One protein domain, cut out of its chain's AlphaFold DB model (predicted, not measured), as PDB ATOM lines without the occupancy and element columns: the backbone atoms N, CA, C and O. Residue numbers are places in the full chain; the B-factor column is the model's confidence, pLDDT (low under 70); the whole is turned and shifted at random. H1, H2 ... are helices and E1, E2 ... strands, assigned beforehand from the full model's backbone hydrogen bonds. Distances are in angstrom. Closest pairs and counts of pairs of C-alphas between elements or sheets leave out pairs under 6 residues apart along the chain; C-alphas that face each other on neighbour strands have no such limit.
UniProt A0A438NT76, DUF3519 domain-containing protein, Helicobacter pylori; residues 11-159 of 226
ATOM      1  N   GLN A  11      22.105  -3.906 -59.158       68.38
ATOM      2  CA  GLN A  11      22.338  -3.777 -57.716       68.38
ATOM      3  C   GLN A  11      22.401  -2.306 -57.279       68.38
ATOM      4  O   GLN A  11      21.700  -1.908 -56.351       68.38
ATOM      5  N   ALA A  12      23.158  -1.471 -57.998       62.31
ATOM      6  CA  ALA A  12      23.226  -0.039 -57.710       62.31
ATOM      7  C   ALA A  12      21.843   0.631 -57.804       62.31
ATOM      8  O   ALA A  12      21.497   1.476 -56.979       62.31
ATOM      9  N   SER A  13      21.015   0.229 -58.776       63.16
ATOM     10  CA  SER A  13      19.656   0.760 -58.922       63.16
ATOM     11  C   SER A  13      18.724   0.366 -57.768       63.16
ATOM     12  O   SER A  13      17.883   1.170 -57.364       63.16
ATOM     13  N   GLU A  14      18.872  -0.845 -57.225       69.50
ATOM     14  CA  GLU A  14      18.101  -1.324 -56.073       69.50
ATOM     15  C   GLU A  14      18.525  -0.591 -54.793       69.50
ATOM     16  O   GLU A  14      17.663  -0.095 -54.066       69.50
ATOM     17  N   GLU A  15      19.831  -0.395 -54.579       59.00
ATOM     18  CA  GLU A  15      20.359   0.379 -53.446       59.00
ATOM     19  C   GLU A  15      19.900   1.849 -53.468       59.00
ATOM     20  O   GLU A  15      19.560   2.415 -52.423       59.00
ATOM     21  N   ILE A  16      19.855   2.478 -54.650       62.25
ATOM     22  CA  ILE A  16      19.366   3.858 -54.809       62.25
ATOM     23  C   ILE A  16      17.875   3.948 -54.470       62.25
ATOM     24  O   ILE A  16      17.470   4.851 -53.734       62.25
ATOM     25  N   LYS A  17      17.058   3.009 -54.966       59.25
ATOM     26  CA  LYS A  17      15.620   2.962 -54.659       59.25
ATOM     27  C   LYS A  17      15.374   2.774 -53.165       59.25
ATOM     28  O   LYS A  17      14.566   3.496 -52.590       59.25
ATOM     29  N   GLU A  18      16.105   1.862 -52.529       64.00
ATOM     30  CA  GLU A  18      15.968   1.595 -51.096       64.00
ATOM     31  C   GLU A  18      16.318   2.830 -50.247       64.00
ATOM     32  O   GLU A  18      15.607   3.152 -49.292       64.00
ATOM     33  N   LYS A  19      17.381   3.564 -50.607       57.19
ATOM     34  CA  LYS A  19      17.749   4.822 -49.936       57.19
ATOM     35  C   LYS A  19      16.694   5.914 -50.121       57.19
ATOM     36  O   LYS A  19      16.363   6.592 -49.151       57.19
ATOM     37  N   ALA A  20      16.141   6.063 -51.326       58.97
ATOM     38  CA  ALA A  20      15.101   7.055 -51.605       58.97
ATOM     39  C   ALA A  20      13.833   6.806 -50.768       58.97
ATOM     40  O   ALA A  20      13.335   7.721 -50.114       58.97
ATOM     41  N   THR A  21      13.369   5.555 -50.692       65.94
ATOM     42  CA  THR A  21      12.203   5.191 -49.868       65.94
ATOM     43  C   THR A  21      12.433   5.465 -48.377       65.94
ATOM     44  O   THR A  21      11.521   5.898 -47.671       65.94
ATOM     45  N   LYS A  22      13.654   5.255 -47.873       64.56
ATOM     46  CA  LYS A  22      13.997   5.545 -46.470       64.56
ATOM     47  C   LYS A  22      14.024   7.037 -46.169       64.56
ATOM     48  O   LYS A  22      13.516   7.450 -45.132       64.56
ATOM     49  N   TYR A  23      14.563   7.834 -47.087       63.72
ATOM     50  CA  TYR A  23      14.558   9.289 -46.978       63.72
ATOM     51  C   TYR A  23      13.127   9.837 -46.888       63.72
ATOM     52  O   TYR A  23      12.811  10.627 -46.001       63.72
ATOM     53  N   GLU A  24      12.229   9.356 -47.750       66.75
ATOM     54  CA  GLU A  24      10.810   9.728 -47.710       66.75
ATOM     55  C   GLU A  24      10.147   9.337 -46.386       66.75
ATOM     56  O   GLU A  24       9.397  10.127 -45.808       66.75
ATOM     57  N   LYS A  25      10.454   8.144 -45.863       73.50
ATOM     58  CA  LYS A  25       9.957   7.700 -44.557       73.50
ATOM     59  C   LYS A  25      10.455   8.604 -43.423       73.50
ATOM     60  O   LYS A  25       9.641   9.026 -42.606       73.50
ATOM     61  N   ALA A  26      11.740   8.956 -43.405       67.75
ATOM     62  CA  ALA A  26      12.312   9.857 -42.403       67.75
ATOM     63  C   ALA A  26      11.644  11.244 -42.431       67.75
ATOM     64  O   ALA A  26      11.281  11.785 -41.386       67.75
ATOM     65  N   LEU A  27      11.371  11.786 -43.625       72.19
ATOM     66  CA  LEU A  27      10.613  13.034 -43.776       72.19
ATOM     67  C   LEU A  27       9.174  12.929 -43.246       72.19
ATOM     68  O   LEU A  27       8.671  13.867 -42.625       72.19
ATOM     69  N   GLN A  28       8.501  11.797 -43.459       74.50
ATOM     70  CA  GLN A  28       7.173  11.566 -42.884       74.50
ATOM     71  C   GLN A  28       7.216  11.436 -41.359       74.50
ATOM     72  O   GLN A  28       6.278  11.855 -40.680       74.50
ATOM     73  N   GLU A  29       8.266  10.832 -40.804       73.25
ATOM     74  CA  GLU A  29       8.447  10.725 -39.356       73.25
ATOM     75  C   GLU A  29       8.704  12.094 -38.720       73.25
ATOM     76  O   GLU A  29       8.068  12.407 -37.713       73.25
ATOM     77  N   LEU A  30       9.497  12.954 -39.370       77.62
ATOM     78  CA  LEU A  30       9.706  14.349 -38.964       77.62
ATOM     79  C   LEU A  30       8.394  15.125 -38.809       77.62
ATOM     80  O   LEU A  30       8.216  15.852 -37.834       77.62
ATOM     81  N   GLN A  31       7.451  14.943 -39.736       77.00
ATOM     82  CA  GLN A  31       6.150  15.624 -39.697       77.00
ATOM     83  C   GLN A  31       5.239  15.145 -38.556       77.00
ATOM     84  O   GLN A  31       4.317  15.856 -38.163       77.00
ATOM     85  N   LYS A  32       5.474  13.945 -38.010       80.75
ATOM     86  CA  LYS A  32       4.670  13.360 -36.920       80.75
ATOM     87  C   LYS A  32       5.167  13.770 -35.533       80.75
ATOM     88  O   LYS A  32       4.569  13.362 -34.528       80.75
ATOM     89  N   ILE A  33       6.286  14.484 -35.443       81.44
ATOM     90  CA  ILE A  33       6.877  14.903 -34.173       81.44
ATOM     91  C   ILE A  33       6.206  16.202 -33.719       81.44
ATOM     92  O   ILE A  33       6.164  17.192 -34.437       81.44
ATOM     93  N   ASP A  34       5.662  16.178 -32.505       83.31
ATOM     94  CA  ASP A  34       5.029  17.333 -31.875       83.31
ATOM     95  C   ASP A  34       6.099  18.158 -31.147       83.31
ATOM     96  O   ASP A  34       6.490  17.838 -30.024       83.31
ATOM     97  N   GLU A  35       6.585  19.213 -31.804       84.56
ATOM     98  CA  GLU A  35       7.654  20.092 -31.305       84.56
ATOM     99  C   GLU A  35       7.357  20.736 -29.950       84.56
ATOM    100  O   GLU A  35       8.285  21.064 -29.209       84.56
ATOM    101  N   SER A  36       6.077  20.907 -29.606       85.56
ATOM    102  CA  SER A  36       5.669  21.540 -28.347       85.56
ATOM    103  C   SER A  36       6.002  20.697 -27.114       85.56
ATOM    104  O   SER A  36       6.085  21.227 -26.006       85.56
ATOM    105  N   LYS A  37       6.216  19.390 -27.306       84.75
ATOM    106  CA  LYS A  37       6.540  18.426 -26.245       84.75
ATOM    107  C   LYS A  37       8.036  18.167 -26.103       84.75
ATOM    108  O   LYS A  37       8.425  17.411 -25.217       84.75
ATOM    109  N   LEU A  38       8.848  18.763 -26.972       85.19
ATOM    110  CA  LEU A  38      10.290  18.579 -26.989       85.19
ATOM    111  C   LEU A  38      10.994  19.579 -26.073       85.19
ATOM    112  O   LEU A  38      10.557  20.722 -25.905       85.19
ATOM    113  N   THR A  39      12.132  19.167 -25.517       85.56
ATOM    114  CA  THR A  39      13.056  20.095 -24.854       85.56
ATOM    115  C   THR A  39      13.687  21.053 -25.872       85.56
ATOM    116  O   THR A  39      13.631  20.841 -27.083       85.56
ATOM    117  N   LYS A  40      14.328  22.127 -25.395       87.50
ATOM    118  CA  LYS A  40      15.014  23.081 -26.286       87.50
ATOM    119  C   LYS A  40      16.133  22.423 -27.098       87.50
ATOM    120  O   LYS A  40      16.262  22.716 -28.281       87.50
ATOM    121  N   GLU A  41      16.899  21.534 -26.472       86.50
ATOM    122  CA  GLU A  41      17.957  20.760 -27.135       86.50
ATOM    123  C   GLU A  41      17.348  19.839 -28.194       86.50
ATOM    124  O   GLU A  41      17.754  19.865 -29.352       86.50
ATOM    125  N   GLN A  42      16.269  19.134 -27.851       88.12
ATOM    126  CA  GLN A  42      15.568  18.263 -28.788       88.12
ATOM    127  C   GLN A  42      14.983  19.008 -29.995       88.12
ATOM    128  O   GLN A  42      14.999  18.504 -31.118       88.12
ATOM    129  N   GLN A  43      14.488  20.229 -29.792       89.44
ATOM    130  CA  GLN A  43      14.042  21.090 -30.888       89.44
ATOM    131  C   GLN A  43      15.203  21.477 -31.810       89.44
ATOM    132  O   GLN A  43      15.018  21.520 -33.023       89.44
ATOM    133  N   GLN A  44      16.396  21.746 -31.269       88.31
ATOM    134  CA  GLN A  44      17.584  22.020 -32.085       88.31
ATOM    135  C   GLN A  44      17.988  20.791 -32.897       88.31
ATOM    136  O   GLN A  44      18.205  20.917 -34.099       88.31
ATOM    137  N   VAL A  45      17.990  19.606 -32.278       88.88
ATOM    138  CA  VAL A  45      18.223  18.336 -32.981       88.88
ATOM    139  C   VAL A  45      17.253  18.179 -34.151       88.88
ATOM    140  O   VAL A  45      17.674  17.971 -35.288       88.88
ATOM    141  N   LEU A  46      15.955  18.359 -33.903       88.12
ATOM    142  CA  LEU A  46      14.936  18.236 -34.942       88.12
ATOM    143  C   LEU A  46      15.157  19.227 -36.096       88.12
ATOM    144  O   LEU A  46      14.998  18.866 -37.261       88.12
ATOM    145  N   LYS A  47      15.550  20.465 -35.787       85.62
ATOM    146  CA  LYS A  47      15.854  21.492 -36.792       85.62
ATOM    147  C   LYS A  47      17.040  21.125 -37.678       85.62
ATOM    148  O   LYS A  47      16.998  21.418 -38.870       85.62
ATOM    149  N   VAL A  48      18.054  20.441 -37.143       85.25
ATOM    150  CA  VAL A  48      19.155  19.899 -37.958       85.25
ATOM    151  C   VAL A  48      18.622  18.881 -38.968       85.25
ATOM    152  O   VAL A  48      18.922  18.982 -40.155       85.25
ATOM    153  N   PHE A  49      17.760  17.951 -38.545       83.38
ATOM    154  CA  PHE A  49      17.166  16.960 -39.454       83.38
ATOM    155  C   PHE A  49      16.228  17.564 -40.504       83.38
ATOM    156  O   PHE A  49      16.085  17.014 -41.593       83.38
ATOM    157  N   LYS A  50      15.614  18.711 -40.205       82.31
ATOM    158  CA  LYS A  50      14.831  19.492 -41.174       82.31
ATOM    159  C   LYS A  50      15.690  20.328 -42.130       82.31
ATOM    160  O   LYS A  50      15.148  20.904 -43.068       82.31
ATOM    161  N   GLY A  51      17.004  20.408 -41.903       78.06
ATOM    162  CA  GLY A  51      17.922  21.245 -42.676       78.06
ATOM    163  C   GLY A  51      17.875  22.734 -42.311       78.06
ATOM    164  O   GLY A  51      18.376  23.560 -43.067       78.06
ATOM    165  N   GLU A  52      17.273  23.090 -41.175       82.00
ATOM    166  CA  GLU A  52      17.195  24.473 -40.680       82.00
ATOM    167  C   GLU A  52      18.453  24.892 -39.898       82.00
ATOM    168  O   GLU A  52      18.732  26.084 -39.774       82.00
ATOM    169  N   LEU A  53      19.195  23.922 -39.350       79.62
ATOM    170  CA  LEU A  53      20.429  24.122 -38.586       79.62
ATOM    171  C   LEU A  53      21.556  23.216 -39.094       79.62
ATOM    172  O   LEU A  53      21.311  22.170 -39.693       79.62
ATOM    173  N   ASP A  54      22.796  23.620 -38.814       82.38
ATOM    174  CA  ASP A  54      23.998  22.856 -39.148       82.38
ATOM    175  C   ASP A  54      24.167  21.634 -38.226       82.38
ATOM    176  O   ASP A  54      23.827  21.676 -37.041       82.38
ATOM    177  N   GLN A  55      24.761  20.554 -38.744       81.19
ATOM    178  CA  GLN A  55      25.121  19.371 -37.954       81.19
ATOM    179  C   GLN A  55      26.063  19.696 -36.780       81.19
ATOM    180  O   GLN A  55      26.090  18.954 -35.801       81.19
ATOM    181  N   ALA A  56      26.815  20.798 -36.836       80.19
ATOM    182  CA  ALA A  56      27.644  21.270 -35.730       80.19
ATOM    183  C   ALA A  56      26.840  21.529 -34.439       80.19
ATOM    184  O   ALA A  56      27.366  21.307 -33.350       80.19
ATOM    185  N   GLU A  57      25.570  21.935 -34.546       84.81
ATOM    186  CA  GLU A  57      24.710  22.201 -33.385       84.81
ATOM    187  C   GLU A  57      24.423  20.914 -32.600       84.81
ATOM    188  O   GLU A  57      24.718  20.830 -31.408       84.81
ATOM    189  N   ILE A  58      23.924  19.871 -33.276       85.00
ATOM    190  CA  ILE A  58      23.647  18.571 -32.642       85.00
ATOM    191  C   ILE A  58      24.927  17.903 -32.126       85.00
ATOM    192  O   ILE A  58      24.928  17.348 -31.028       85.00
ATOM    193  N   LYS A  59      26.041  18.037 -32.856       87.50
ATOM    194  CA  LYS A  59      27.352  17.545 -32.412       87.50
ATOM    195  C   LYS A  59      27.811  18.227 -31.128       87.50
ATOM    196  O   LYS A  59      28.312  17.558 -30.230       87.50
ATOM    197  N   GLY A  60      27.642  19.545 -31.031       80.69
ATOM    198  CA  GLY A  60      27.984  20.309 -29.832       80.69
ATOM    199  C   GLY A  60      27.163  19.877 -28.616       80.69
ATOM    200  O   GLY A  60      27.731  19.674 -27.543       80.69
ATOM    201  N   ILE A  61      25.853  19.678 -28.800       85.81
ATOM    202  CA  ILE A  61      24.944  19.173 -27.757       85.81
ATOM    203  C   ILE A  61      25.405  17.792 -27.279       85.81
ATOM    204  O   ILE A  61      25.654  17.601 -26.089       85.81
ATOM    205  N   ASP A  62      25.594  16.852 -28.206       85.44
ATOM    206  CA  ASP A  62      25.941  15.470 -27.874       85.44
ATOM    207  C   ASP A  62      27.344  15.344 -27.250       85.44
ATOM    208  O   ASP A  62      27.538  14.556 -26.323       85.44
ATOM    209  N   LEU A  63      28.320  16.154 -27.685       85.31
ATOM    210  CA  LEU A  63      29.656  16.205 -27.075       85.31
ATOM    211  C   LEU A  63      29.631  16.780 -25.662       85.31
ATOM    212  O   LEU A  63      30.301  16.252 -24.773       85.31
ATOM    213  N   ASN A  64      28.870  17.852 -25.443       83.12
ATOM    214  CA  ASN A  64      28.690  18.414 -24.110       83.12
ATOM    215  C   ASN A  64      28.009  17.398 -23.182       83.12
ATOM    216  O   ASN A  64      28.387  17.243 -22.019       83.12
ATOM    217  N   ASP A  65      27.045  16.649 -23.712       80.06
ATOM    218  CA  ASP A  65      26.371  15.603 -22.963       80.06
ATOM    219  C   ASP A  65      27.293  14.452 -22.575       80.06
ATOM    220  O   ASP A  65      27.221  13.988 -21.432       80.06
ATOM    221  N   LEU A  66      28.179  14.048 -23.487       77.69
ATOM    222  CA  LEU A  66      29.213  13.051 -23.239       77.69
ATOM    223  C   LEU A  66      30.233  13.529 -22.194       77.69
ATOM    224  O   LEU A  66      30.592  12.768 -21.298       77.69
ATOM    225  N   TYR A  67      30.648  14.796 -22.249       73.06
ATOM    226  CA  TYR A  67      31.551  15.384 -21.255       73.06
ATOM    227  C   TYR A  67      30.936  15.390 -19.845       73.06
ATOM    228  O   TYR A  67      31.586  15.020 -18.866       73.06
ATOM    229  N   ILE A  68      29.649  15.740 -19.725       70.38
ATOM    230  CA  ILE A  68      28.921  15.682 -18.445       70.38
ATOM    231  C   ILE A  68      28.847  14.241 -17.908       70.38
ATOM    232  O   ILE A  68      28.896  14.037 -16.695       70.38
ATOM    233  N   LEU A  69      28.727  13.249 -18.796       68.31
ATOM    234  CA  LEU A  69      28.728  11.832 -18.428       68.31
ATOM    235  C   LEU A  69      30.098  11.387 -17.881       68.31
ATOM    236  O   LEU A  69      30.144  10.721 -16.847       68.31
ATOM    237  N   GLU A  70      31.193  11.780 -18.539       63.78
ATOM    238  CA  GLU A  70      32.573  11.459 -18.139       63.78
ATOM    239  C   GLU A  70      32.917  11.984 -16.738       63.78
ATOM    240  O   GLU A  70      33.501  11.264 -15.930       63.78
ATOM    241  N   GLN A  71      32.505  13.212 -16.410       59.22
ATOM    242  CA  GLN A  71      32.823  13.844 -15.121       59.22
ATOM    243  C   GLN A  71      32.098  13.207 -13.915       59.22
ATOM    244  O   GLN A  71      32.354  13.584 -12.767       59.22
ATOM    245  N   GLY A  72      31.220  12.222 -14.152       53.59
ATOM    246  CA  GLY A  72      30.384  11.585 -13.140       53.59
ATOM    247  C   GLY A  72      29.311  12.545 -12.625       53.59
ATOM    248  O   GLY A  72      29.564  13.718 -12.362       53.59
ATOM    249  N   SER A  73      28.077  12.068 -12.457       48.41
ATOM    250  CA  SER A  73      26.939  12.896 -12.038       48.41
ATOM    251  C   SER A  73      27.102  13.464 -10.610       48.41
ATOM    252  O   SER A  73      26.485  12.980  -9.661       48.41
ATOM    253  N   ARG A  74      27.913  14.511 -10.414       43.12
ATOM    254  CA  ARG A  74      27.836  15.378  -9.219       43.12
ATOM    255  C   ARG A  74      26.660  16.345  -9.288       43.12
ATOM    256  O   ARG A  74      26.269  16.928  -8.286       43.12
ATOM    257  N   HIS A  75      26.048  16.441 -10.455       48.97
ATOM    258  CA  HIS A  75      24.696  16.920 -10.633       48.97
ATOM    259  C   HIS A  75      23.944  15.800 -11.341       48.97
ATOM    260  O   HIS A  75      24.488  15.261 -12.299       48.97
ATOM    261  N   ALA A  76      22.738  15.437 -10.902       46.59
ATOM    262  CA  ALA A  76      21.579  15.504 -11.793       46.59
ATOM    263  C   ALA A  76      20.352  14.749 -11.266       46.59
ATOM    264  O   ALA A  76      20.399  13.610 -10.810       46.59
ATOM    265  N   THR A  77      19.214  15.393 -11.489       42.06
ATOM    266  CA  THR A  77      17.876  14.815 -11.640       42.06
ATOM    267  C   THR A  77      17.688  14.070 -12.982       42.06
ATOM    268  O   THR A  77      16.601  13.568 -13.244       42.06
ATOM    269  N   THR A  78      18.729  13.977 -13.821       43.97
ATOM    270  CA  THR A  78      18.724  13.523 -15.228       43.97
ATOM    271  C   THR A  78      19.886  12.545 -15.464       43.97
ATOM    272  O   THR A  78      21.047  12.901 -15.273       43.97
ATOM    273  N   LYS A  79      19.600  11.291 -15.832       55.00
ATOM    274  CA  LYS A  79      20.598  10.219 -16.014       55.00
ATOM    275  C   LYS A  79      20.992  10.096 -17.487       55.00
ATOM    276  O   LYS A  79      20.128   9.903 -18.331       55.00
ATOM    277  N   LYS A  80      22.285  10.122 -17.794       60.00
ATOM    278  CA  LYS A  80      22.821   9.797 -19.127       60.00
ATOM    279  C   LYS A  80      23.404   8.381 -19.067       60.00
ATOM    280  O   LYS A  80      24.067   8.058 -18.083       60.00
ATOM    281  N   ILE A  81      23.069   7.509 -20.022       55.78
ATOM    282  CA  ILE A  81      23.332   6.055 -19.933       55.78
ATOM    283  C   ILE A  81      24.093   5.586 -21.176       55.78
ATOM    284  O   ILE A  81      23.822   6.048 -22.279       55.78
ATOM    285  N   LEU A  82      25.030   4.652 -21.011       59.91
ATOM    286  CA  LEU A  82      25.697   3.978 -22.125       59.91
ATOM    287  C   LEU A  82      25.358   2.483 -22.104       59.91
ATOM    288  O   LEU A  82      25.435   1.847 -21.048       59.91
ATOM    289  N   VAL A  83      24.974   1.918 -23.251       53.84
ATOM    290  CA  VAL A  83      24.629   0.489 -23.369       53.84
ATOM    291  C   VAL A  83      25.817  -0.274 -23.963       53.84
ATOM    292  O   VAL A  83      26.316   0.066 -25.036       53.84
ATOM    293  N   LYS A  84      26.296  -1.305 -23.252       49.72
ATOM    294  CA  LYS A  84      27.351  -2.208 -23.746       49.72
ATOM    295  C   LYS A  84      26.774  -3.259 -24.695       49.72
ATOM    296  O   LYS A  84      25.583  -3.558 -24.644       49.72
ATOM    297  N   GLN A  85      27.653  -3.880 -25.486       36.66
ATOM    298  CA  GLN A  85      27.380  -4.859 -26.556       36.66
ATOM    299  C   GLN A  85      26.508  -6.082 -26.169       36.66
ATOM    300  O   GLN A  85      26.128  -6.845 -27.045       36.66
ATOM    301  N   ASN A  86      26.129  -6.246 -24.893       35.66
ATOM    302  CA  ASN A  86      25.302  -7.354 -24.393       35.66
ATOM    303  C   ASN A  86      23.977  -6.908 -23.735       35.66
ATOM    304  O   ASN A  86      23.356  -7.697 -23.027       35.66
ATOM    305  N   GLY A  87      23.552  -5.650 -23.898       41.19
ATOM    306  CA  GLY A  87      22.267  -5.166 -23.367       41.19
ATOM    307  C   GLY A  87      22.209  -4.987 -21.846       41.19
ATOM    308  O   GLY A  87      21.163  -4.632 -21.309       41.19
ATOM    309  N   ALA A  88      23.322  -5.189 -21.138       39.25
ATOM    310  CA  ALA A  88      23.438  -4.799 -19.741       39.25
ATOM    311  C   ALA A  88      23.616  -3.275 -19.658       39.25
ATOM    312  O   ALA A  88      24.593  -2.732 -20.187       39.25
ATOM    313  N   GLU A  89      22.681  -2.591 -18.992       44.62
ATOM    314  CA  GLU A  89      22.847  -1.200 -18.568       44.62
ATOM    315  C   GLU A  89      24.125  -1.114 -17.723       44.62
ATOM    316  O   GLU A  89      24.186  -1.622 -16.601       44.62
ATOM    317  N   SER A  90      25.195  -0.533 -18.273       43.81
ATOM    318  CA  SER A  90      26.448  -0.416 -17.535       43.81
ATOM    319  C   SER A  90      26.333   0.774 -16.591       43.81
ATOM    320  O   SER A  90      26.620   1.907 -16.959       43.81
ATOM    321  N   THR A  91      25.940   0.512 -15.346       40.75
ATOM    322  CA  THR A  91      26.196   1.434 -14.225       40.75
ATOM    323  C   THR A  91      27.668   1.405 -13.791       40.75
ATOM    324  O   THR A  91      28.060   2.160 -12.905       40.75
ATOM    325  N   GLY A  92      28.485   0.518 -14.377       41.53
ATOM    326  CA  GLY A  92      29.940   0.498 -14.231       41.53
ATOM    327  C   GLY A  92      30.586   1.472 -15.211       41.53
ATOM    328  O   GLY A  92      30.247   1.445 -16.396       41.53
ATOM    329  N   GLY A  93      31.478   2.323 -14.697       48.72
ATOM    330  CA  GLY A  93      32.109   3.430 -15.417       48.72
ATOM    331  C   GLY A  93      32.663   3.062 -16.794       48.72
ATOM    332  O   GLY A  93      33.055   1.923 -17.054       48.72
ATOM    333  N   LEU A  94      32.654   4.056 -17.677       56.56
ATOM    334  CA  LEU A  94      33.211   3.960 -19.020       56.56
ATOM    335  C   LEU A  94      34.720   3.742 -18.966       56.56
ATOM    336  O   LEU A  94      35.399   4.277 -18.088       56.56
ATOM    337  N   THR A  95      35.249   2.989 -19.925       61.06
ATOM    338  CA  THR A  95      36.688   3.029 -20.193       61.06
ATOM    339  C   THR A  95      37.024   4.312 -20.961       61.06
ATOM    340  O   THR A  95      36.213   4.800 -21.752       61.06
ATOM    341  N   ASN A  96      38.221   4.863 -20.749       67.00
ATOM    342  CA  ASN A  96      38.662   6.061 -21.474       67.00
ATOM    343  C   ASN A  96      38.646   5.835 -22.998       67.00
ATOM    344  O   ASN A  96      38.283   6.735 -23.748       67.00
ATOM    345  N   ASP A  97      38.957   4.619 -23.452       67.25
ATOM    346  CA  ASP A  97      38.960   4.264 -24.873       67.25
ATOM    347  C   ASP A  97      37.553   4.314 -25.493       67.25
ATOM    348  O   ASP A  97      37.381   4.804 -26.608       67.25
ATOM    349  N   GLU A  98      36.520   3.849 -24.779       71.06
ATOM    350  CA  GLU A  98      35.125   3.951 -25.240       71.06
ATOM    351  C   GLU A  98      34.680   5.417 -25.351       71.06
ATOM    352  O   GLU A  98      34.078   5.799 -26.353       71.06
ATOM    353  N   LEU A  99      35.015   6.252 -24.361       72.31
ATOM    354  CA  LEU A  99      34.711   7.688 -24.385       72.31
ATOM    355  C   LEU A  99      35.378   8.400 -25.563       72.31
ATOM    356  O   LEU A  99      34.729   9.192 -26.251       72.31
ATOM    357  N   ILE A 100      36.652   8.092 -25.817       73.31
ATOM    358  CA  ILE A 100      37.410   8.656 -26.937       73.31
ATOM    359  C   ILE A 100      36.758   8.260 -28.262       73.31
ATOM    360  O   ILE A 100      36.415   9.142 -29.047       73.31
ATOM    361  N   ASN A 101      36.491   6.970 -28.480       78.12
ATOM    362  CA  ASN A 101      35.884   6.497 -29.726       78.12
ATOM    363  C   ASN A 101      34.509   7.143 -29.987       78.12
ATOM    364  O   ASN A 101      34.197   7.523 -31.116       78.12
ATOM    365  N   ILE A 102      33.684   7.309 -28.951       78.50
ATOM    366  CA  ILE A 102      32.377   7.971 -29.071       78.50
ATOM    367  C   ILE A 102      32.554   9.458 -29.384       78.50
ATOM    368  O   ILE A 102      31.879   9.979 -30.273       78.50
ATOM    369  N   SER A 103      33.484  10.137 -28.704       81.06
ATOM    370  CA  SER A 103      33.802  11.543 -28.972       81.06
ATOM    371  C   SER A 103      34.253  11.746 -30.417       81.06
ATOM    372  O   SER A 103      33.804  12.682 -31.080       81.06
ATOM    373  N   GLU A 104      35.101  10.856 -30.930       82.94
ATOM    374  CA  GLU A 104      35.571  10.903 -32.311       82.94
ATOM    375  C   GLU A 104      34.442  10.665 -33.314       82.94
ATOM    376  O   GLU A 104      34.346  11.400 -34.299       82.94
ATOM    377  N   VAL A 105      33.541   9.712 -33.049       84.62
ATOM    378  CA  VAL A 105      32.372   9.490 -33.912       84.62
ATOM    379  C   VAL A 105      31.445  10.703 -33.934       84.62
ATOM    380  O   VAL A 105      30.973  11.061 -35.007       84.62
ATOM    381  N   ILE A 106      31.207  11.377 -32.807       87.69
ATOM    382  CA  ILE A 106      30.364  12.585 -32.808       87.69
ATOM    383  C   ILE A 106      31.069  13.731 -33.551       87.69
ATOM    384  O   ILE A 106      30.456  14.402 -34.383       87.69
ATOM    385  N   LYS A 107      32.369  13.946 -33.302       86.81
ATOM    386  CA  LYS A 107      33.152  15.013 -33.952       86.81
ATOM    387  C   LYS A 107      33.202  14.828 -35.467       86.81
ATOM    388  O   LYS A 107      32.822  15.727 -36.225       86.81
ATOM    389  N   ASN A 108      33.632  13.649 -35.900       84.44
ATOM    390  CA  ASN A 108      34.022  13.396 -37.283       84.44
ATOM    391  C   ASN A 108      32.932  12.695 -38.096       84.44
ATOM    392  O   ASN A 108      32.922  12.794 -39.322       84.44
ATOM    393  N   GLY A 109      32.005  12.003 -37.435       84.75
ATOM    394  CA  GLY A 109      30.919  11.296 -38.095       84.75
ATOM    395  C   GLY A 109      29.872  12.232 -38.681       84.75
ATOM    396  O   GLY A 109      29.714  13.389 -38.276       84.75
ATOM    397  N   SER A 110      29.136  11.713 -39.653       83.25
ATOM    398  CA  SER A 110      27.962  12.370 -40.215       83.25
ATOM    399  C   SER A 110      26.708  11.803 -39.570       83.25
ATOM    400  O   SER A 110      26.560  10.585 -39.452       83.25
ATOM    401  N   VAL A 111      25.793  12.689 -39.179       86.00
ATOM    402  CA  VAL A 111      24.444  12.283 -38.779       86.00
ATOM    403  C   VAL A 111      23.707  11.761 -40.008       86.00
ATOM    404  O   VAL A 111      23.677  12.414 -41.053       86.00
ATOM    405  N   LEU A 112      23.099  10.586 -39.877       82.94
ATOM    406  CA  LEU A 112      22.336   9.953 -40.945       82.94
ATOM    407  C   LEU A 112      20.865  10.374 -40.860       82.94
ATOM    408  O   LEU A 112      20.185  10.059 -39.886       82.94
ATOM    409  N   LEU A 113      20.335  11.056 -41.874       75.25
ATOM    410  CA  LEU A 113      18.926  11.477 -41.878       75.25
ATOM    411  C   LEU A 113      17.953  10.285 -41.844       75.25
ATOM    412  O   LEU A 113      16.932  10.341 -41.168       75.25
ATOM    413  N   ASP A 114      18.293   9.187 -42.518       73.50
ATOM    414  CA  ASP A 114      17.511   7.944 -42.531       73.50
ATOM    415  C   ASP A 114      17.630   7.121 -41.236       73.50
ATOM    416  O   ASP A 114      17.019   6.059 -41.129       73.50
ATOM    417  N   SER A 115      18.398   7.604 -40.253       81.94
ATOM    418  CA  SER A 115      18.458   7.025 -38.907       81.94
ATOM    419  C   SER A 115      17.486   7.664 -37.920       81.94
ATOM    420  O   SER A 115      17.351   7.150 -36.811       81.94
ATOM    421  N   LEU A 116      16.835   8.776 -38.288       84.81
ATOM    422  CA  LEU A 116      15.895   9.433 -37.392       84.81
ATOM    423  C   LEU A 116      14.639   8.575 -37.226       84.81
ATOM    424  O   LEU A 116      13.937   8.302 -38.198       84.81
ATOM    425  N   GLU A 117      14.347   8.212 -35.981       83.81
ATOM    426  CA  GLU A 117      13.184   7.414 -35.610       83.81
ATOM    427  C   GLU A 117      12.460   8.040 -34.414       83.81
ATOM    428  O   GLU A 117      13.068   8.383 -33.395       83.81
ATOM    429  N   LYS A 118      11.133   8.167 -34.507       84.12
ATOM    430  CA  LYS A 118      10.316   8.609 -33.369       84.12
ATOM    431  C   LYS A 118      10.123   7.464 -32.370       84.12
ATOM    432  O   LYS A 118       9.554   6.430 -32.706       84.12
ATOM    433  N   LEU A 119      10.490   7.695 -31.111       82.50
ATOM    434  CA  LEU A 119      10.239   6.779 -29.999       82.50
ATOM    435  C   LEU A 119       9.006   7.222 -29.197       82.50
ATOM    436  O   LEU A 119       8.598   8.383 -29.222       82.50
ATOM    437  N   GLU A 120       8.431   6.311 -28.409       83.19
ATOM    438  CA  GLU A 120       7.367   6.664 -27.453       83.19
ATOM    439  C   GLU A 120       7.851   7.722 -26.444       83.19
ATOM    440  O   GLU A 120       7.111   8.629 -26.059       83.19
ATOM    441  N   LYS A 121       9.124   7.621 -26.042       82.94
ATOM    442  CA  LYS A 121       9.744   8.456 -25.009       82.94
ATOM    443  C   LYS A 121      10.804   9.417 -25.547       82.94
ATOM    444  O   LYS A 121      11.642   9.833 -24.758       82.94
ATOM    445  N   GLY A 122      10.783   9.769 -26.832       86.38
ATOM    446  CA  GLY A 122      11.783  10.661 -27.425       86.38
ATOM    447  C   GLY A 122      11.989  10.416 -28.911       86.38
ATOM    448  O   GLY A 122      11.050  10.061 -29.625       86.38
ATOM    449  N   PHE A 123      13.222  10.557 -29.377       86.19
ATOM    450  CA  PHE A 123      13.619  10.128 -30.715       86.19
ATOM    451  C   PHE A 123      15.042   9.581 -30.711       86.19
ATOM    452  O   PHE A 123      15.847   9.856 -29.822       86.19
ATOM    453  N   ARG A 124      15.318   8.775 -31.724       89.38
ATOM    454  CA  ARG A 124      16.592   8.115 -31.954       89.38
ATOM    455  C   ARG A 124      17.204   8.644 -33.232       89.38
ATOM    456  O   ARG A 124      16.488   8.890 -34.196       89.38
ATOM    457  N   TYR A 125      18.518   8.771 -33.247       89.75
ATOM    458  CA  TYR A 125      19.290   9.045 -34.451       89.75
ATOM    459  C   TYR A 125      20.685   8.442 -34.333       89.75
ATOM    460  O   TYR A 125      21.059   7.927 -33.282       89.75
ATOM    461  N   GLY A 126      21.470   8.475 -35.404       89.50
ATOM    462  CA  GLY A 126      22.816   7.937 -35.371       89.50
ATOM    463  C   GLY A 126      23.826   8.660 -36.245       89.50
ATOM    464  O   GLY A 126      23.503   9.336 -37.224       89.50
ATOM    465  N   TYR A 127      25.076   8.464 -35.851       88.62
ATOM    466  CA  TYR A 127      26.280   8.914 -36.518       88.62
ATOM    467  C   TYR A 127      26.969   7.732 -37.190       88.62
ATOM    468  O   TYR A 127      27.056   6.637 -36.623       88.62
ATOM    469  N   GLU A 128      27.519   7.972 -38.373       85.88
ATOM    470  CA  GLU A 128      28.446   7.060 -39.033       85.88
ATOM    471  C   GLU A 128      29.755   7.794 -39.323       85.88
ATOM    472  O   GLU A 128      29.757   8.901 -39.864       85.88
ATOM    473  N   TRP A 129      30.872   7.173 -38.953       85.69
ATOM    474  CA  TRP A 129      32.210   7.665 -39.245       85.69
ATOM    475  C   TRP A 129      33.042   6.538 -39.845       85.69
ATOM    476  O   TRP A 129      33.127   5.451 -39.280       85.69
ATOM    477  N   GLU A 130      33.644   6.780 -41.002       78.94
ATOM    478  CA  GLU A 130      34.557   5.836 -41.637       78.94
ATOM    479  C   GLU A 130      35.976   6.398 -41.565       78.94
ATOM    480  O   GLU A 130      36.244   7.493 -42.058       78.94
ATOM    481  N   ASN A 131      36.876   5.655 -40.925       74.62
ATOM    482  CA  ASN A 131      38.269   6.035 -40.740       74.62
ATOM    483  C   ASN A 131      39.168   4.862 -41.131       74.62
ATOM    484  O   ASN A 131      39.115   3.800 -40.512       74.62
ATOM    485  N   ASN A 132      39.988   5.038 -42.170       75.69
ATOM    486  CA  ASN A 132      40.949   4.032 -42.636       75.69
ATOM    487  C   ASN A 132      40.333   2.633 -42.871       75.69
ATOM    488  O   ASN A 132      40.926   1.613 -42.526       75.69
ATOM    489  N   GLY A 133      39.121   2.584 -43.435       72.12
ATOM    490  CA  GLY A 133      38.383   1.341 -43.700       72.12
ATOM    491  C   GLY A 133      37.656   0.746 -42.485       72.12
ATOM    492  O   GLY A 133      36.940  -0.244 -42.630       72.12
ATOM    493  N   VAL A 134      37.788   1.350 -41.299       73.06
ATOM    494  CA  VAL A 134      36.997   1.006 -40.114       73.06
ATOM    495  C   VAL A 134      35.760   1.894 -40.070       73.06
ATOM    496  O   VAL A 134      35.858   3.120 -40.040       73.06
ATOM    497  N   LYS A 135      34.583   1.267 -40.053       77.69
ATOM    498  CA  LYS A 135      33.294   1.953 -39.961       77.69
ATOM    499  C   LYS A 135      32.788   1.927 -38.525       77.69
ATOM    500  O   LYS A 135      32.404   0.875 -38.019       77.69
ATOM    501  N   LEU A 136      32.767   3.095 -37.898       78.94
ATOM    502  CA  LEU A 136      32.260   3.322 -36.555       78.94
ATOM    503  C   LEU A 136      30.860   3.925 -36.604       78.94
ATOM    504  O   LEU A 136      30.505   4.684 -37.511       78.94
ATOM    505  N   ARG A 137      30.038   3.522 -35.638       81.94
ATOM    506  CA  ARG A 137      28.604   3.785 -35.621       81.94
ATOM    507  C   ARG A 137      28.190   4.087 -34.196       81.94
ATOM    508  O   ARG A 137      28.555   3.354 -33.284       81.94
ATOM    509  N   LEU A 138      27.444   5.165 -34.020       85.50
ATOM    510  CA  LEU A 138      26.924   5.569 -32.724       85.50
ATOM    511  C   LEU A 138      25.447   5.874 -32.873       85.50
ATOM    512  O   LEU A 138      25.067   6.677 -33.719       85.50
ATOM    513  N   VAL A 139      24.632   5.260 -32.030       86.50
ATOM    514  CA  VAL A 139      23.209   5.560 -31.913       86.50
ATOM    515  C   VAL A 139      22.990   6.408 -30.670       86.50
ATOM    516  O   VAL A 139      23.599   6.169 -29.631       86.50
ATOM    517  N   VAL A 140      22.133   7.411 -30.790       88.19
ATOM    518  CA  VAL A 140      21.768   8.326 -29.718       88.19
ATOM    519  C   VAL A 140      20.257   8.286 -29.539       88.19
ATOM    520  O   VAL A 140      19.518   8.631 -30.460       88.19
ATOM    521  N   ASP A 141      19.809   7.888 -28.349       87.50
ATOM    522  CA  ASP A 141      18.413   8.031 -27.929       87.50
ATOM    523  C   ASP A 141      18.298   9.281 -27.063       87.50
ATOM    524  O   ASP A 141      18.834   9.331 -25.954       87.50
ATOM    525  N   ASP A 142      17.590  10.285 -27.564       88.50
ATOM    526  CA  ASP A 142      17.300  11.522 -26.853       88.50
ATOM    527  C   ASP A 142      15.890  11.434 -26.257       88.50
ATOM    528  O   ASP A 142      14.891  11.404 -26.983       88.50
ATOM    529  N   LEU A 143      15.803  11.312 -24.930       86.00
ATOM    530  CA  LEU A 143      14.567  10.994 -24.224       86.00
ATOM    531  C   LEU A 143      13.874  12.249 -23.677       86.00
ATOM    532  O   LEU A 143      14.503  13.187 -23.196       86.00
ATOM    533  N   ASN A 144      12.540  12.236 -23.644       84.00
ATOM    534  CA  ASN A 144      11.687  13.357 -23.211       84.00
ATOM    535  C   ASN A 144      11.958  13.848 -21.777       84.00
ATOM    536  O   ASN A 144      11.569  14.954 -21.413       84.00
ATOM    537  N   ASN A 145      12.583  13.025 -20.934       77.00
ATOM    538  CA  ASN A 145      12.969  13.392 -19.571       77.00
ATOM    539  C   ASN A 145      14.351  14.077 -19.494       77.00
ATOM    540  O   ASN A 145      14.858  14.290 -18.392       77.00
ATOM    541  N   GLY A 146      14.961  14.398 -20.639       75.75
ATOM    542  CA  GLY A 146      16.302  14.973 -20.757       75.75
ATOM    543  C   GLY A 146      17.428  13.948 -20.622       75.75
ATOM    544  O   GLY A 146      18.600  14.314 -20.668       75.75
ATOM    545  N   ASN A 147      17.104  12.667 -20.416       78.88
ATOM    546  CA  ASN A 147      18.109  11.614 -20.425       78.88
ATOM    547  C   ASN A 147      18.546  11.346 -21.865       78.88
ATOM    548  O   ASN A 147      17.720  11.319 -22.774       78.88
ATOM    549  N   LYS A 148      19.829  11.047 -22.046       83.88
ATOM    550  CA  LYS A 148      20.378  10.649 -23.340       83.88
ATOM    551  C   LYS A 148      21.099   9.317 -23.212       83.88
ATOM    552  O   LYS A 148      21.811   9.094 -22.224       83.88
ATOM    553  N   ILE A 149      20.876   8.434 -24.179       79.88
ATOM    554  CA  ILE A 149      21.544   7.139 -24.255       79.88
ATOM    555  C   ILE A 149      22.461   7.133 -25.462       79.88
ATOM    556  O   ILE A 149      22.001   7.325 -26.582       79.88
ATOM    557  N   PHE A 150      23.741   6.885 -25.226       82.44
ATOM    558  CA  PHE A 150      24.726   6.677 -26.280       82.44
ATOM    559  C   PHE A 150      24.935   5.168 -26.442       82.44
ATOM    560  O   PHE A 150      25.189   4.462 -25.470       82.44
ATOM    561  N   ASP A 151      24.794   4.646 -27.652       79.94
ATOM    562  CA  ASP A 151      24.905   3.220 -27.953       79.94
ATOM    563  C   ASP A 151      25.864   3.033 -29.132       79.94
ATOM    564  O   ASP A 151      25.504   3.146 -30.304       79.94
ATOM    565  N   PHE A 152      27.134   2.801 -28.796       73.75
ATOM    566  CA  PHE A 152      28.237   2.631 -29.751       73.75
ATOM    567  C   PHE A 152      28.294   1.224 -30.373       73.75
ATOM    568  O   PHE A 152      29.057   0.958 -31.299       73.75
ATOM    569  N   HIS A 153      27.506   0.288 -29.844       63.34
ATOM    570  CA  HIS A 153      27.594  -1.125 -30.206       63.34
ATOM    571  C   HIS A 153      26.393  -1.606 -31.025       63.34
ATOM    572  O   HIS A 153      26.425  -2.713 -31.570       63.34
ATOM    573  N   ARG A 154      25.341  -0.789 -31.155       63.62
ATOM    574  CA  ARG A 154      24.180  -1.103 -31.988       63.62
ATOM    575  C   ARG A 154      24.521  -1.078 -33.474       63.62
ATOM    576  O   ARG A 154      24.982  -0.083 -34.030       63.62
ATOM    577  N   ASN A 155      24.208  -2.177 -34.150       55.56
ATOM    578  CA  ASN A 155      24.308  -2.260 -35.601       55.56
ATOM    579  C   ASN A 155      23.148  -1.500 -36.269       55.56
ATOM    580  O   ASN A 155      21.984  -1.793 -36.011       55.56
ATOM    581  N   PHE A 156      23.438  -0.622 -37.243       52.91
ATOM    582  CA  PHE A 156      22.403   0.086 -38.026       52.91
ATOM    583  C   PHE A 156      21.445  -0.836 -38.818       52.91
ATOM    584  O   PHE A 156      20.505  -0.354 -39.450       52.91
ATOM    585  N   LYS A 157      21.660  -2.162 -38.826       48.81
ATOM    586  CA  LYS A 157      20.725  -3.120 -39.440       48.81
ATOM    587  C   LYS A 157      19.333  -3.064 -38.793       48.81
ATOM    588  O   LYS A 157      18.356  -3.281 -39.503       48.81
ATOM    589  N   ASP A 158      19.237  -2.660 -37.526       47.06
ATOM    590  CA  ASP A 158      17.957  -2.493 -36.824       47.06
ATOM    591  C   ASP A 158      17.100  -1.363 -37.428       47.06
ATOM    592  O   ASP A 158      15.883  -1.488 -37.521       47.06
ATOM    593  N   PHE A 159      17.727  -0.316 -37.972       46.03
ATOM    594  CA  PHE A 159      17.040   0.797 -38.648       46.03
ATOM    595  C   PHE A 159      16.563   0.430 -40.057       46.03
ATOM    596  O   PHE A 159      15.670   1.063 -40.618       46.03
TER     597      PHE A 159
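Overview. This is residues 11 to 159 of the 226 residues of the protein "DUF3519 domain-containing protein" of Helicobacter pylori (UniProt A0A438NT76). A twisted sheet built on the long hairpin E2 and E3 has helices H2, H3 and H4 over one face, two layers in all, and the long helix H1 only grazes the sheet with residues 25 to 30, while its residues 11 to 18 stick out. The printed part has 149 residues, mixed in class, in the order H1 H2 H3 H4 E1 E2 E3 E4 H5. The sheet E1 E2 E3 E4 is a meander, each strand the antiparallel neighbour of the one before. The whole is compact, with a radius of gyration of the C-alphas of 15.5 A and spans of 50 by 41 by 27 A.

Along the chain. Find C-alpha 122 at (11.783, 10.661, -27.425), where E2, residues 122 to 131, begins its 30.0 A; E3, 134 to 143, returns over 29.2 A. Beside them are E1, 117 to 119, and E4, 148 to 151. H1, 11 to 31, starts at (22.338, -3.777, -57.716) and runs 31.0 A; H2 is 40 to 49, H3 55 to 70, 22.6 A, H4 96 to 108, 18.0 A, and H5 156 to 159.

Arrangement. Look at N 127 and O 138 between E2 and E3, within hydrogen-bond range at 2.8 A; between E1 and E2, N 117 and O 124 are within hydrogen-bond range at 2.9 A, and between E3 and E4, N 141 and O 149 at 2.9 A. H4 runs across the strands at a height over the sheet of 8.0 A; its C-alpha Val 105 is 5.6 A from that of Trp 129. On the same face, H3 touches H4, opposite ways at a shallow tilt of 11 degrees, closest at the C-alphas of Lys 59 and Ile 106, 5.8 A. With residues 55 to 61 alone, H3 touches H2, closest at the C-alphas of Ile 58 and Val 45, 5.4 A. H1 and H5 only graze the sheet. In H1 to H4 every O i to N i+4 pair is within hydrogen-bond range; H5 is too short for one.

Size, cuts and confidence. The C-alphas farthest apart, Ser 13 and Arg 74, are 52.4 A apart. The printed part has no cut, and the link H3 to H4 is long. Look for pLDDT under 70 at residues 11 to 24, 26, 69 to 97 and 153 to 159.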